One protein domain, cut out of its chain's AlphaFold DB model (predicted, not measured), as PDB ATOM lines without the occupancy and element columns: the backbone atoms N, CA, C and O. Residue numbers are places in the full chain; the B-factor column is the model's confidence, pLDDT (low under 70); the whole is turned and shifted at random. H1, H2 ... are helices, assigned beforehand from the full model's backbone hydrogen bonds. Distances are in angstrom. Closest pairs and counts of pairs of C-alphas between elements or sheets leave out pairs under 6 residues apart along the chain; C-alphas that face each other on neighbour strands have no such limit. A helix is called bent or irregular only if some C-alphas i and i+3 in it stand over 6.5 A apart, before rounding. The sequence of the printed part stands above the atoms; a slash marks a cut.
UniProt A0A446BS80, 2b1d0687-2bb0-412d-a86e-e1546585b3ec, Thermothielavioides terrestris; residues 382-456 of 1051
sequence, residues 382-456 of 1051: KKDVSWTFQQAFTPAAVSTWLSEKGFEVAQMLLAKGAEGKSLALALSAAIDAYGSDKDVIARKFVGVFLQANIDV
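Overview. This is residues 382 to 456 of the 1051 residues of the protein "2b1d0687-2bb0-412d-a86e-e1546585b3ec" of Thermothielavioides terrestris (UniProt A0A446BS80). Four helices make a small up-and-down bundle, each running against the one before it: H5 packs on H3 and H4, H1 closes the ring, and short H2 packs steeply on H4. The printed part has 75 residues with five named helices, H1 to H5, and no named strand: all helix. It is compact, radius of gyration of the C-alphas 11.0 A, spanning 33 by 23 by 20 A.

Arrangement. H5, residues 439 to 451, touches H4, residues 421 to 431, in a hairpin at a shallow tilt of 29 degrees, opposite ways; their closest C-alphas, of Ala 442 and Ala 430, are 5.2 A apart. H5 touches H3, residues 404 to 415, the same way at a shallow tilt of 2 degrees, closest C-alphas Phe 445 and Phe 407, 6.5 A. H3 touches H1, residues 382 to 392, with residues 410 to 413 alone, closest C-alphas Leu 413 and Val 385, 6.3 A. The hub H4 also touches H1, closest C-alphas Ser 422 and Gln 390, 5.1 A, and H2, residues 395 to 401, closest C-alphas Ala 429 and Pro 395, 5.4 A. Every O i to N i+4 pair is within hydrogen-bond range in H1, H3, H4 and H5; irregular H2, with C-alphas 396 and 399 7.9 A apart, has 1 of 3, and 2 of 4 O i to N i+3.

Along the chain. H5 is 18.5 A long, ending at C-alpha 451 (-35.316, -49.559, 69.117); H3 16.5 A, H4 15.8 A, H2 9.4 A; H1, 15.3 A, begins at C-alpha 382 (-34.299, -56.727, 84.279).

Size, cuts and confidence. The farthest C-alphas, of Lys 383 and Asp 437, are 33.7 A apart. The printed part has no cut and no long link; no printed residue is under 70 in pLDDT.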
ATOM      1  N   LYS A 382     -33.580 -56.914  85.560       90.62
ATOM      2  CA  LYS A 382     -34.299 -56.727  84.279       90.62
ATOM      3  C   LYS A 382     -35.672 -57.401  84.236       90.62
ATOM      4  O   LYS A 382     -36.611 -56.856  83.658       90.62
ATOM      5  N   LYS A 383     -35.799 -58.577  84.865       91.56
ATOM      6  CA  LYS A 383     -37.064 -59.320  84.967       91.56
ATOM      7  C   LYS A 383     -38.154 -58.490  85.650       91.56
ATOM      8  O   LYS A 383     -39.289 -58.491  85.185       91.56
ATOM      9  N   ASP A 384     -37.798 -57.779  86.711       92.88
ATOM     10  CA  ASP A 384     -38.734 -56.979  87.494       92.88
ATOM     11  C   ASP A 384     -39.084 -55.675  86.764       92.88
ATOM     12  O   ASP A 384     -40.253 -55.308  86.717       92.88
ATOM     13  N   VAL A 385     -38.119 -55.041  86.077       93.12
ATOM     14  CA  VAL A 385     -38.395 -53.894  85.183       93.12
ATOM     15  C   VAL A 385     -39.370 -54.293  84.067       93.12
ATOM     16  O   VAL A 385     -40.333 -53.581  83.786       93.12
ATOM     17  N   SER A 386     -39.144 -55.457  83.453       92.88
ATOM     18  CA  SER A 386     -39.995 -55.999  82.386       92.88
ATOM     19  C   SER A 386     -41.396 -56.347  82.894       92.88
ATOM     20  O   SER A 386     -42.388 -56.094  82.211       92.88
ATOM     21  N   TRP A 387     -41.492 -56.876  84.118       93.12
ATOM     22  CA  TRP A 387     -42.762 -57.119  84.799       93.12
ATOM     23  C   TRP A 387     -43.514 -55.815  85.087       93.12
ATOM     24  O   TRP A 387     -44.697 -55.715  84.772       93.12
ATOM     25  N   THR A 388     -42.834 -54.785  85.603       94.06
ATOM     26  CA  THR A 388     -43.419 -53.451  85.795       94.06
ATOM     27  C   THR A 388     -43.931 -52.872  84.478       94.06
ATOM     28  O   THR A 388     -45.061 -52.387  84.423       94.06
ATOM     29  N   PHE A 389     -43.149 -52.980  83.401       94.62
ATOM     30  CA  PHE A 389     -43.574 -52.550  82.070       94.62
ATOM     31  C   PHE A 389     -44.831 -53.302  81.608       94.62
ATOM     32  O   PHE A 389     -45.770 -52.681  81.117       94.62
ATOM     33  N   GLN A 390     -44.887 -54.622  81.818       93.56
ATOM     34  CA  GLN A 390     -46.041 -55.449  81.460       93.56
ATOM     35  C   GLN A 390     -47.336 -55.019  82.160       93.56
ATOM     36  O   GLN A 390     -48.394 -55.096  81.538       93.56
ATOM     37  N   GLN A 391     -47.270 -54.587  83.422       93.88
ATOM     38  CA  GLN A 391     -48.456 -54.137  84.160       93.88
ATOM     39  C   GLN A 391     -48.873 -52.711  83.764       93.88
ATOM     40  O   GLN A 391     -50.058 -52.451  83.572       93.88
ATOM     41  N   ALA A 392     -47.910 -51.807  83.553       94.06
ATOM     42  CA  ALA A 392     -48.200 -50.406  83.248       94.06
ATOM     43  C   ALA A 392     -48.621 -50.156  81.782       94.06
ATOM     44  O   ALA A 392     -49.507 -49.341  81.521       94.06
ATOM     45  N   PHE A 393     -48.021 -50.861  80.816       94.81
ATOM     46  CA  PHE A 393     -48.226 -50.641  79.374       94.81
ATOM     47  C   PHE A 393     -49.156 -51.688  78.756       94.81
ATOM     48  O   PHE A 393     -48.821 -52.376  77.791       94.81
ATOM     49  N   THR A 394     -50.354 -51.828  79.322       93.81
ATOM     50  CA  THR A 394     -51.366 -52.759  78.806       93.81
ATOM     51  C   THR A 394     -52.230 -52.112  77.718       93.81
ATOM     52  O   THR A 394     -52.515 -50.914  77.796       93.81
ATOM     53  N   PRO A 395     -52.742 -52.877  76.735       91.50
ATOM     54  CA  PRO A 395     -53.679 -52.343  75.742       91.50
ATOM     55  C   PRO A 395     -54.934 -51.706  76.363       91.50
ATOM     56  O   PRO A 395     -55.442 -50.713  75.853       91.50
ATOM     57  N   ALA A 396     -55.402 -52.219  77.509       92.12
ATOM     58  CA  ALA A 396     -56.558 -51.677  78.228       92.12
ATOM     59  C   ALA A 396     -56.325 -50.253  78.771       92.12
ATOM     60  O   ALA A 396     -57.265 -49.466  78.857       92.12
ATOM     61  N   ALA A 397     -55.079 -49.913  79.112       91.88
ATOM     62  CA  ALA A 397     -54.697 -48.612  79.653       91.88
ATOM     63  C   ALA A 397     -54.098 -47.660  78.596       91.88
ATOM     64  O   ALA A 397     -53.553 -46.616  78.963       91.88
ATOM     65  N   VAL A 398     -54.204 -47.981  77.295       93.75
ATOM     66  CA  VAL A 398     -53.581 -47.200  76.203       93.75
ATOM     67  C   VAL A 398     -53.988 -45.733  76.210       93.75
ATOM     68  O   VAL A 398     -53.160 -44.854  75.997       93.75
ATOM     69  N   SER A 399     -55.237 -45.422  76.546       90.69
ATOM     70  CA  SER A 399     -55.702 -44.036  76.628       90.69
ATOM     71  C   SER A 399     -54.963 -43.216  77.697       90.69
ATOM     72  O   SER A 399     -54.812 -42.005  77.512       90.69
ATOM     73  N   THR A 400     -54.466 -43.866  78.754       93.19
ATOM     74  CA  THR A 400     -53.730 -43.250  79.864       93.19
ATOM     75  C   THR A 400     -52.237 -43.149  79.553       93.19
ATOM     76  O   THR A 400     -51.681 -42.046  79.581       93.19
ATOM     77  N   TRP A 401     -51.570 -44.266  79.224       95.06
ATOM     78  CA  TRP A 401     -50.115 -44.262  79.018       95.06
ATOM     79  C   TRP A 401     -49.687 -43.682  77.664       95.06
ATOM     80  O   TRP A 401     -48.558 -43.212  77.558       95.06
ATOM     81  N   LEU A 402     -50.561 -43.622  76.652       95.12
ATOM     82  CA  LEU A 402     -50.279 -42.947  75.378       95.12
ATOM     83  C   LEU A 402     -50.386 -41.418  75.548       95.12
ATOM     84  O   LEU A 402     -51.354 -40.775  75.123       95.12
ATOM     85  N   SER A 403     -49.403 -40.859  76.253       95.19
ATOM     86  CA  SER A 403     -49.232 -39.446  76.605       95.19
ATOM     87  C   SER A 403     -47.738 -39.111  76.735       95.19
ATOM     88  O   SER A 403     -46.914 -40.015  76.857       95.19
ATOM     89  N   GLU A 404     -47.365 -37.825  76.751       94.75
ATOM     90  CA  GLU A 404     -45.952 -37.412  76.901       94.75
ATOM     91  C   GLU A 404     -45.333 -37.929  78.216       94.75
ATOM     92  O   GLU A 404     -44.215 -38.435  78.220       94.75
ATOM     93  N   LYS A 405     -46.088 -37.920  79.325       94.56
ATOM     94  CA  LYS A 405     -45.612 -38.487  80.601       94.56
ATOM     95  C   LYS A 405     -45.402 -39.997  80.522       94.56
ATOM     96  O   LYS A 405     -44.419 -40.508  81.048       94.56
ATOM     97  N   GLY A 406     -46.319 -40.715  79.875       95.25
ATOM     98  CA  GLY A 406     -46.148 -42.152  79.675       95.25
ATOM     99  C   GLY A 406     -44.988 -42.483  78.746       95.25
ATOM    100  O   GLY A 406     -44.339 -43.508  78.935       95.25
ATOM    101  N   PHE A 407     -44.673 -41.600  77.797       95.69
ATOM    102  CA  PHE A 407     -43.515 -41.751  76.924       95.69
ATOM    103  C   PHE A 407     -42.204 -41.646  77.713       95.69
ATOM    104  O   PHE A 407     -41.341 -42.509  77.570       95.69
ATOM    105  N   GLU A 408     -42.088 -40.664  78.611       95.69
ATOM    106  CA  GLU A 408     -40.943 -40.553  79.525       95.69
ATOM    107  C   GLU A 408     -40.811 -41.799  80.417       95.69
ATOM    108  O   GLU A 408     -39.731 -42.380  80.517       95.69
ATOM    109  N   VAL A 409     -41.917 -42.277  81.000       95.75
ATOM    110  CA  VAL A 409     -41.931 -43.509  81.811       95.75
ATOM    111  C   VAL A 409     -41.480 -44.729  81.003       95.75
ATOM    112  O   VAL A 409     -40.658 -45.511  81.482       95.75
ATOM    113  N   ALA A 410     -41.965 -44.884  79.767       95.00
ATOM    114  CA  ALA A 410     -41.543 -45.964  78.881       95.00
ATOM    115  C   ALA A 410     -40.038 -45.898  78.603       95.00
ATOM    116  O   ALA A 410     -39.349 -46.906  78.743       95.00
ATOM    117  N   GLN A 411     -39.507 -44.715  78.274       94.88
ATOM    118  CA  GLN A 411     -38.073 -44.523  78.050       94.88
ATOM    119  C   GLN A 411     -37.242 -44.901  79.277       94.88
ATOM    120  O   GLN A 411     -36.219 -45.566  79.133       94.88
ATOM    121  N   MET A 412     -37.684 -44.527  80.479       94.06
ATOM    122  CA  MET A 412     -36.983 -44.861  81.722       94.06
ATOM    123  C   MET A 412     -36.923 -46.373  81.963       94.06
ATOM    124  O   MET A 412     -35.860 -46.902  82.297       94.06
ATOM    125  N   LEU A 413     -38.037 -47.083  81.758       94.19
ATOM    126  CA  LEU A 413     -38.091 -48.540  81.916       94.19
ATOM    127  C   LEU A 413     -37.280 -49.265  80.831       94.19
ATOM    128  O   LEU A 413     -36.547 -50.205  81.132       94.19
ATOM    129  N   LEU A 414     -37.342 -48.807  79.580       93.06
ATOM    130  CA  LEU A 414     -36.565 -49.382  78.476       93.06
ATOM    131  C   LEU A 414     -35.063 -49.136  78.646       93.06
ATOM    132  O   LEU A 414     -34.272 -50.056  78.450       93.06
ATOM    133  N   ALA A 415     -34.658 -47.947  79.103       92.25
ATOM    134  CA  ALA A 415     -33.263 -47.641  79.425       92.25
ATOM    135  C   ALA A 415     -32.716 -48.528  80.558       92.25
ATOM    136  O   ALA A 415     -31.526 -48.838  80.586       92.25
ATOM    137  N   LYS A 416     -33.585 -48.972  81.476       91.38
ATOM    138  CA  LYS A 416     -33.259 -49.950  82.528       91.38
ATOM    139  C   LYS A 416     -33.315 -51.409  82.053       91.38
ATOM    140  O   LYS A 416     -32.954 -52.303  82.813       91.38
ATOM    141  N   GLY A 417     -33.688 -51.652  80.797       89.69
ATOM    142  CA  GLY A 417     -33.658 -52.969  80.164       89.69
ATOM    143  C   GLY A 417     -34.976 -53.738  80.224       89.69
ATOM    144  O   GLY A 417     -34.931 -54.964  80.303       89.69
ATOM    145  N   ALA A 418     -36.125 -53.052  80.209       90.88
ATOM    146  CA  ALA A 418     -37.414 -53.706  79.980       90.88
ATOM    147  C   ALA A 418     -37.424 -54.423  78.618       90.88
ATOM    148  O   ALA A 418     -37.148 -53.814  77.584       90.88
ATOM    149  N   GLU A 419     -37.757 -55.710  78.624       87.75
ATOM    150  CA  GLU A 419     -37.794 -56.560  77.434       87.75
ATOM    151  C   GLU A 419     -38.920 -57.604  77.512       87.75
ATOM    152  O   GLU A 419     -39.583 -57.780  78.536       87.75
ATOM    153  N   GLY A 420     -39.142 -58.319  76.409       83.75
ATOM    154  CA  GLY A 420     -40.057 -59.455  76.354       83.75
ATOM    155  C   GLY A 420     -41.411 -59.169  75.702       83.75
ATOM    156  O   GLY A 420     -41.620 -58.175  75.010       83.75
ATOM    157  N   LYS A 421     -42.344 -60.105  75.905       85.12
ATOM    158  CA  LYS A 421     -43.606 -60.221  75.147       85.12
ATOM    159  C   LYS A 421     -44.545 -59.021  75.310       85.12
ATOM    160  O   LYS A 421     -45.305 -58.701  74.403       85.12
ATOM    161  N   SER A 422     -44.498 -58.350  76.457       86.44
ATOM    162  CA  SER A 422     -45.335 -57.181  76.742       86.44
ATOM    163  C   SER A 422     -45.005 -55.976  75.860       86.44
ATOM    164  O   SER A 422     -45.913 -55.208  75.555       86.44
ATOM    165  N   LEU A 423     -43.759 -55.840  75.384       91.94
ATOM    166  CA  LEU A 423     -43.400 -54.792  74.424       91.94
ATOM    167  C   LEU A 423     -44.156 -54.960  73.104       91.94
ATOM    168  O   LEU A 423     -44.622 -53.967  72.560       91.94
ATOM    169  N   ALA A 424     -44.323 -56.192  72.613       92.12
ATOM    170  CA  ALA A 424     -45.082 -56.458  71.388       92.12
ATOM    171  C   ALA A 424     -46.556 -56.051  71.532       92.12
ATOM    172  O   ALA A 424     -47.115 -55.429  70.631       92.12
ATOM    173  N   LEU A 425     -47.168 -56.318  72.692       92.75
ATOM    174  CA  LEU A 425     -48.537 -55.888  72.986       92.75
ATOM    175  C   LEU A 425     -48.654 -54.362  73.088       92.75
ATOM    176  O   LEU A 425     -49.539 -53.780  72.461       92.75
ATOM    177  N   ALA A 426     -47.750 -53.703  73.816       94.00
ATOM    178  CA  ALA A 426     -47.731 -52.245  73.930       94.00
ATOM    179  C   ALA A 426     -47.495 -51.569  72.569       94.00
ATOM    180  O   ALA A 426     -48.177 -50.603  72.228       94.00
ATOM    181  N   LEU A 427     -46.584 -52.115  71.758       94.44
ATOM    182  CA  LEU A 427     -46.329 -51.653  70.399       94.44
ATOM    183  C   LEU A 427     -47.558 -51.831  69.507       94.44
ATOM    184  O   LEU A 427     -47.942 -50.891  68.820       94.44
ATOM    185  N   SER A 428     -48.212 -52.995  69.555       94.50
ATOM    186  CA  SER A 428     -49.438 -53.232  68.786       94.50
ATOM    187  C   SER A 428     -50.546 -52.228  69.139       94.50
ATOM    188  O   SER A 428     -51.187 -51.687  68.243       94.50
ATOM    189  N   ALA A 429     -50.701 -51.894  70.427       94.44
ATOM    190  CA  ALA A 429     -51.672 -50.909  70.900       94.44
ATOM    191  C   ALA A 429     -51.306 -49.469  70.496       94.44
ATOM    192  O   ALA A 429     -52.194 -48.659  70.239       94.44
ATOM    193  N   ALA A 430     -50.011 -49.144  70.413       94.88
ATOM    194  CA  ALA A 430     -49.554 -47.864  69.878       94.88
ATOM    195  C   ALA A 430     -49.823 -47.757  68.365       94.88
ATOM    196  O   ALA A 430     -50.268 -46.710  67.909       94.88
ATOM    197  N   ILE A 431     -49.613 -48.835  67.598       94.69
ATOM    198  CA  ILE A 431     -49.921 -48.880  66.157       94.69
ATOM    199  C   ILE A 431     -51.426 -48.713  65.909       94.69
ATOM    200  O   ILE A 431     -51.810 -47.962  65.020       94.69
ATOM    201  N   ASP A 432     -52.287 -49.330  66.726       93.19
ATOM    202  CA  ASP A 432     -53.748 -49.174  66.620       93.19
ATOM    203  C   ASP A 432     -54.226 -47.716  66.794       93.19
ATOM    204  O   ASP A 432     -55.330 -47.373  66.376       93.19
ATOM    205  N   ALA A 433     -53.408 -46.845  67.397       92.06
ATOM    206  CA  ALA A 433     -53.702 -45.421  67.541       92.06
ATOM    207  C   ALA A 433     -53.279 -44.574  66.321       92.06
ATOM    208  O   ALA A 433     -53.442 -43.349  66.348       92.06
ATOM    209  N   TYR A 434     -52.735 -45.179  65.261       91.69
ATOM    210  CA  TYR A 434     -52.368 -44.459  64.039       91.69
ATOM    211  C   TYR A 434     -53.612 -43.878  63.358       91.69
ATOM    212  O   TYR A 434     -54.686 -44.477  63.355       91.69
ATOM    213  N   GLY A 435     -53.479 -42.668  62.816       84.94
ATOM    214  CA  GLY A 435     -54.593 -41.920  62.225       84.94
ATOM    215  C   GLY A 435     -55.595 -41.332  63.232       84.94
ATOM    216  O   GLY A 435     -56.541 -40.661  62.820       84.94
ATOM    217  N   SER A 436     -55.396 -41.538  64.541       89.50
ATOM    218  CA  SER A 436     -56.178 -40.875  65.595       89.50
ATOM    219  C   SER A 436     -55.633 -39.479  65.935       89.50
ATOM    220  O   SER A 436     -54.589 -39.049  65.444       89.50
ATOM    221  N   ASP A 437     -56.298 -38.776  66.854       88.31
ATOM    222  CA  ASP A 437     -55.801 -37.532  67.456       88.31
ATOM    223  C   ASP A 437     -54.457 -37.706  68.192       88.31
ATOM    224  O   ASP A 437     -53.736 -36.732  68.420       88.31
ATOM    225  N   LYS A 438     -54.088 -38.949  68.524       89.44
ATOM    226  CA  LYS A 438     -52.834 -39.318  69.189       89.44
ATOM    227  C   LYS A 438     -51.755 -39.862  68.243       89.44
ATOM    228  O   LYS A 438     -50.743 -40.369  68.724       89.44
ATOM    229  N   ASP A 439     -51.909 -39.727  66.927       91.31
ATOM    230  CA  ASP A 439     -50.960 -40.264  65.935       91.31
ATOM    231  C   ASP A 439     -49.505 -39.811  66.177       91.31
ATOM    232  O   ASP A 439     -48.584 -40.626  66.217       91.31
ATOM    233  N   VAL A 440     -49.289 -38.521  66.462       93.00
ATOM    234  CA  VAL A 440     -47.942 -37.962  66.690       93.00
ATOM    235  C   VAL A 440     -47.243 -38.624  67.880       93.00
ATOM    236  O   VAL A 440     -46.061 -38.962  67.797       93.00
ATOM    237  N   ILE A 441     -47.958 -38.819  68.994       94.00
ATOM    238  CA  ILE A 441     -47.384 -39.472  70.175       94.00
ATOM    239  C   ILE A 441     -47.222 -40.979  69.928       94.00
ATOM    240  O   ILE A 441     -46.192 -41.543  70.294       94.00
ATOM    241  N   ALA A 442     -48.166 -41.621  69.233       94.19
ATOM    242  CA  ALA A 442     -48.079 -43.028  68.852       94.19
ATOM    243  C   ALA A 442     -46.832 -43.327  68.010       94.19
ATOM    244  O   ALA A 442     -46.091 -44.257  68.328       94.19
ATOM    245  N   ARG A 443     -46.524 -42.490  67.011       93.81
ATOM    246  CA  ARG A 443     -45.294 -42.596  66.207       93.81
ATOM    247  C   ARG A 443     -44.025 -42.503  67.061       93.81
ATOM    248  O   ARG A 443     -43.101 -43.289  66.857       93.81
ATOM    249  N   LYS A 444     -43.983 -41.611  68.063       94.06
ATOM    250  CA  LYS A 444     -42.850 -41.540  69.009       94.06
ATOM    251  C   LYS A 444     -42.685 -42.847  69.791       94.06
ATOM    252  O   LYS A 444     -41.571 -43.361  69.880       94.06
ATOM    253  N   PHE A 445     -43.778 -43.387  70.340       94.94
ATOM    254  CA  PHE A 445     -43.759 -44.662  71.065       94.94
ATOM    255  C   PHE A 445     -43.275 -45.811  70.187       94.94
ATOM    256  O   PHE A 445     -42.385 -46.548  70.603       94.94
ATOM    257  N   VAL A 446     -43.803 -45.927  68.964       94.06
ATOM    258  CA  VAL A 446     -43.372 -46.941  67.995       94.06
ATOM    259  C   VAL A 446     -41.868 -46.853  67.740       94.06
ATOM    260  O   VAL A 446     -41.178 -47.866  67.839       94.06
ATOM    261  N   GLY A 447     -41.339 -45.650  67.497       92.06
ATOM    262  CA  GLY A 447     -39.909 -45.455  67.259       92.06
ATOM    263  C   GLY A 447     -39.035 -45.940  68.420       92.06
ATOM    264  O   GLY A 447     -38.024 -46.603  68.195       92.06
ATOM    265  N   VAL A 448     -39.435 -45.663  69.666       92.81
ATOM    266  CA  VAL A 448     -38.691 -46.100  70.861       92.81
ATOM    267  C   VAL A 448     -38.853 -47.601  71.120       92.81
ATOM    268  O   VAL A 448     -37.875 -48.276  71.433       92.81
ATOM    269  N   PHE A 449     -40.056 -48.152  70.958       93.12
ATOM    270  CA  PHE A 449     -40.307 -49.581  71.154       93.12
ATOM    271  C   PHE A 449     -39.593 -50.448  70.119       93.12
ATOM    272  O   PHE A 449     -39.054 -51.489  70.481       93.12
ATOM    273  N   LEU A 450     -39.517 -50.008  68.861       90.88
ATOM    274  CA  LEU A 450     -38.761 -50.718  67.828       90.88
ATOM    275  C   LEU A 450     -37.249 -50.649  68.057       90.88
ATOM    276  O   LEU A 450     -36.538 -51.548  67.627       90.88
ATOM    277  N   GLN A 451     -36.732 -49.613  68.726       88.56
ATOM    278  CA  GLN A 451     -35.316 -49.559  69.117       88.56
ATOM    279  C   GLN A 451     -34.970 -50.535  70.249       88.56
ATOM    280  O   GLN A 451     -33.800 -50.887  70.404       88.56
ATOM    281  N   ALA A 452     -35.960 -50.968  71.031       88.00
ATOM    282  CA  ALA A 452     -35.774 -51.956  72.082       88.00
ATOM    283  C   ALA A 452     -35.642 -53.382  71.515       88.00
ATOM    284  O   ALA A 452     -35.929 -53.645  70.347       88.00
ATOM    285  N   ASN A 453     -35.204 -54.321  72.358       85.31
ATOM    286  CA  ASN A 453     -35.098 -55.739  72.008       85.31
ATOM    287  C   ASN A 453     -36.493 -56.388  71.966       85.31
ATOM    288  O   ASN A 453     -36.936 -57.008  72.937       85.31
ATOM    289  N   ILE A 454     -37.211 -56.171  70.865       89.12
ATOM    290  CA  ILE A 454     -38.584 -56.630  70.659       89.12
ATOM    291  C   ILE A 454     -38.638 -57.835  69.718       89.12
ATOM    292  O   ILE A 454     -37.992 -57.859  68.674       89.12
ATOM    293  N   ASP A 455     -39.451 -58.823  70.081       89.94
ATOM    294  CA  ASP A 455     -39.762 -59.958  69.216       89.94
ATOM    295  C   ASP A 455     -40.946 -59.608  68.304       89.94
ATOM    296  O   ASP A 455     -42.107 -59.667  68.717       89.94
ATOM    297  N   VAL A 456     -40.655 -59.225  67.058       90.50
ATOM    298  CA  VAL A 456     -41.684 -58.914  66.051       90.50
ATOM    299  C   VAL A 456     -42.450 -60.148  65.566       90.50
ATOM    300  O   VAL A 456     -43.503 -59.989  64.955       90.50
TER     301      VAL A 456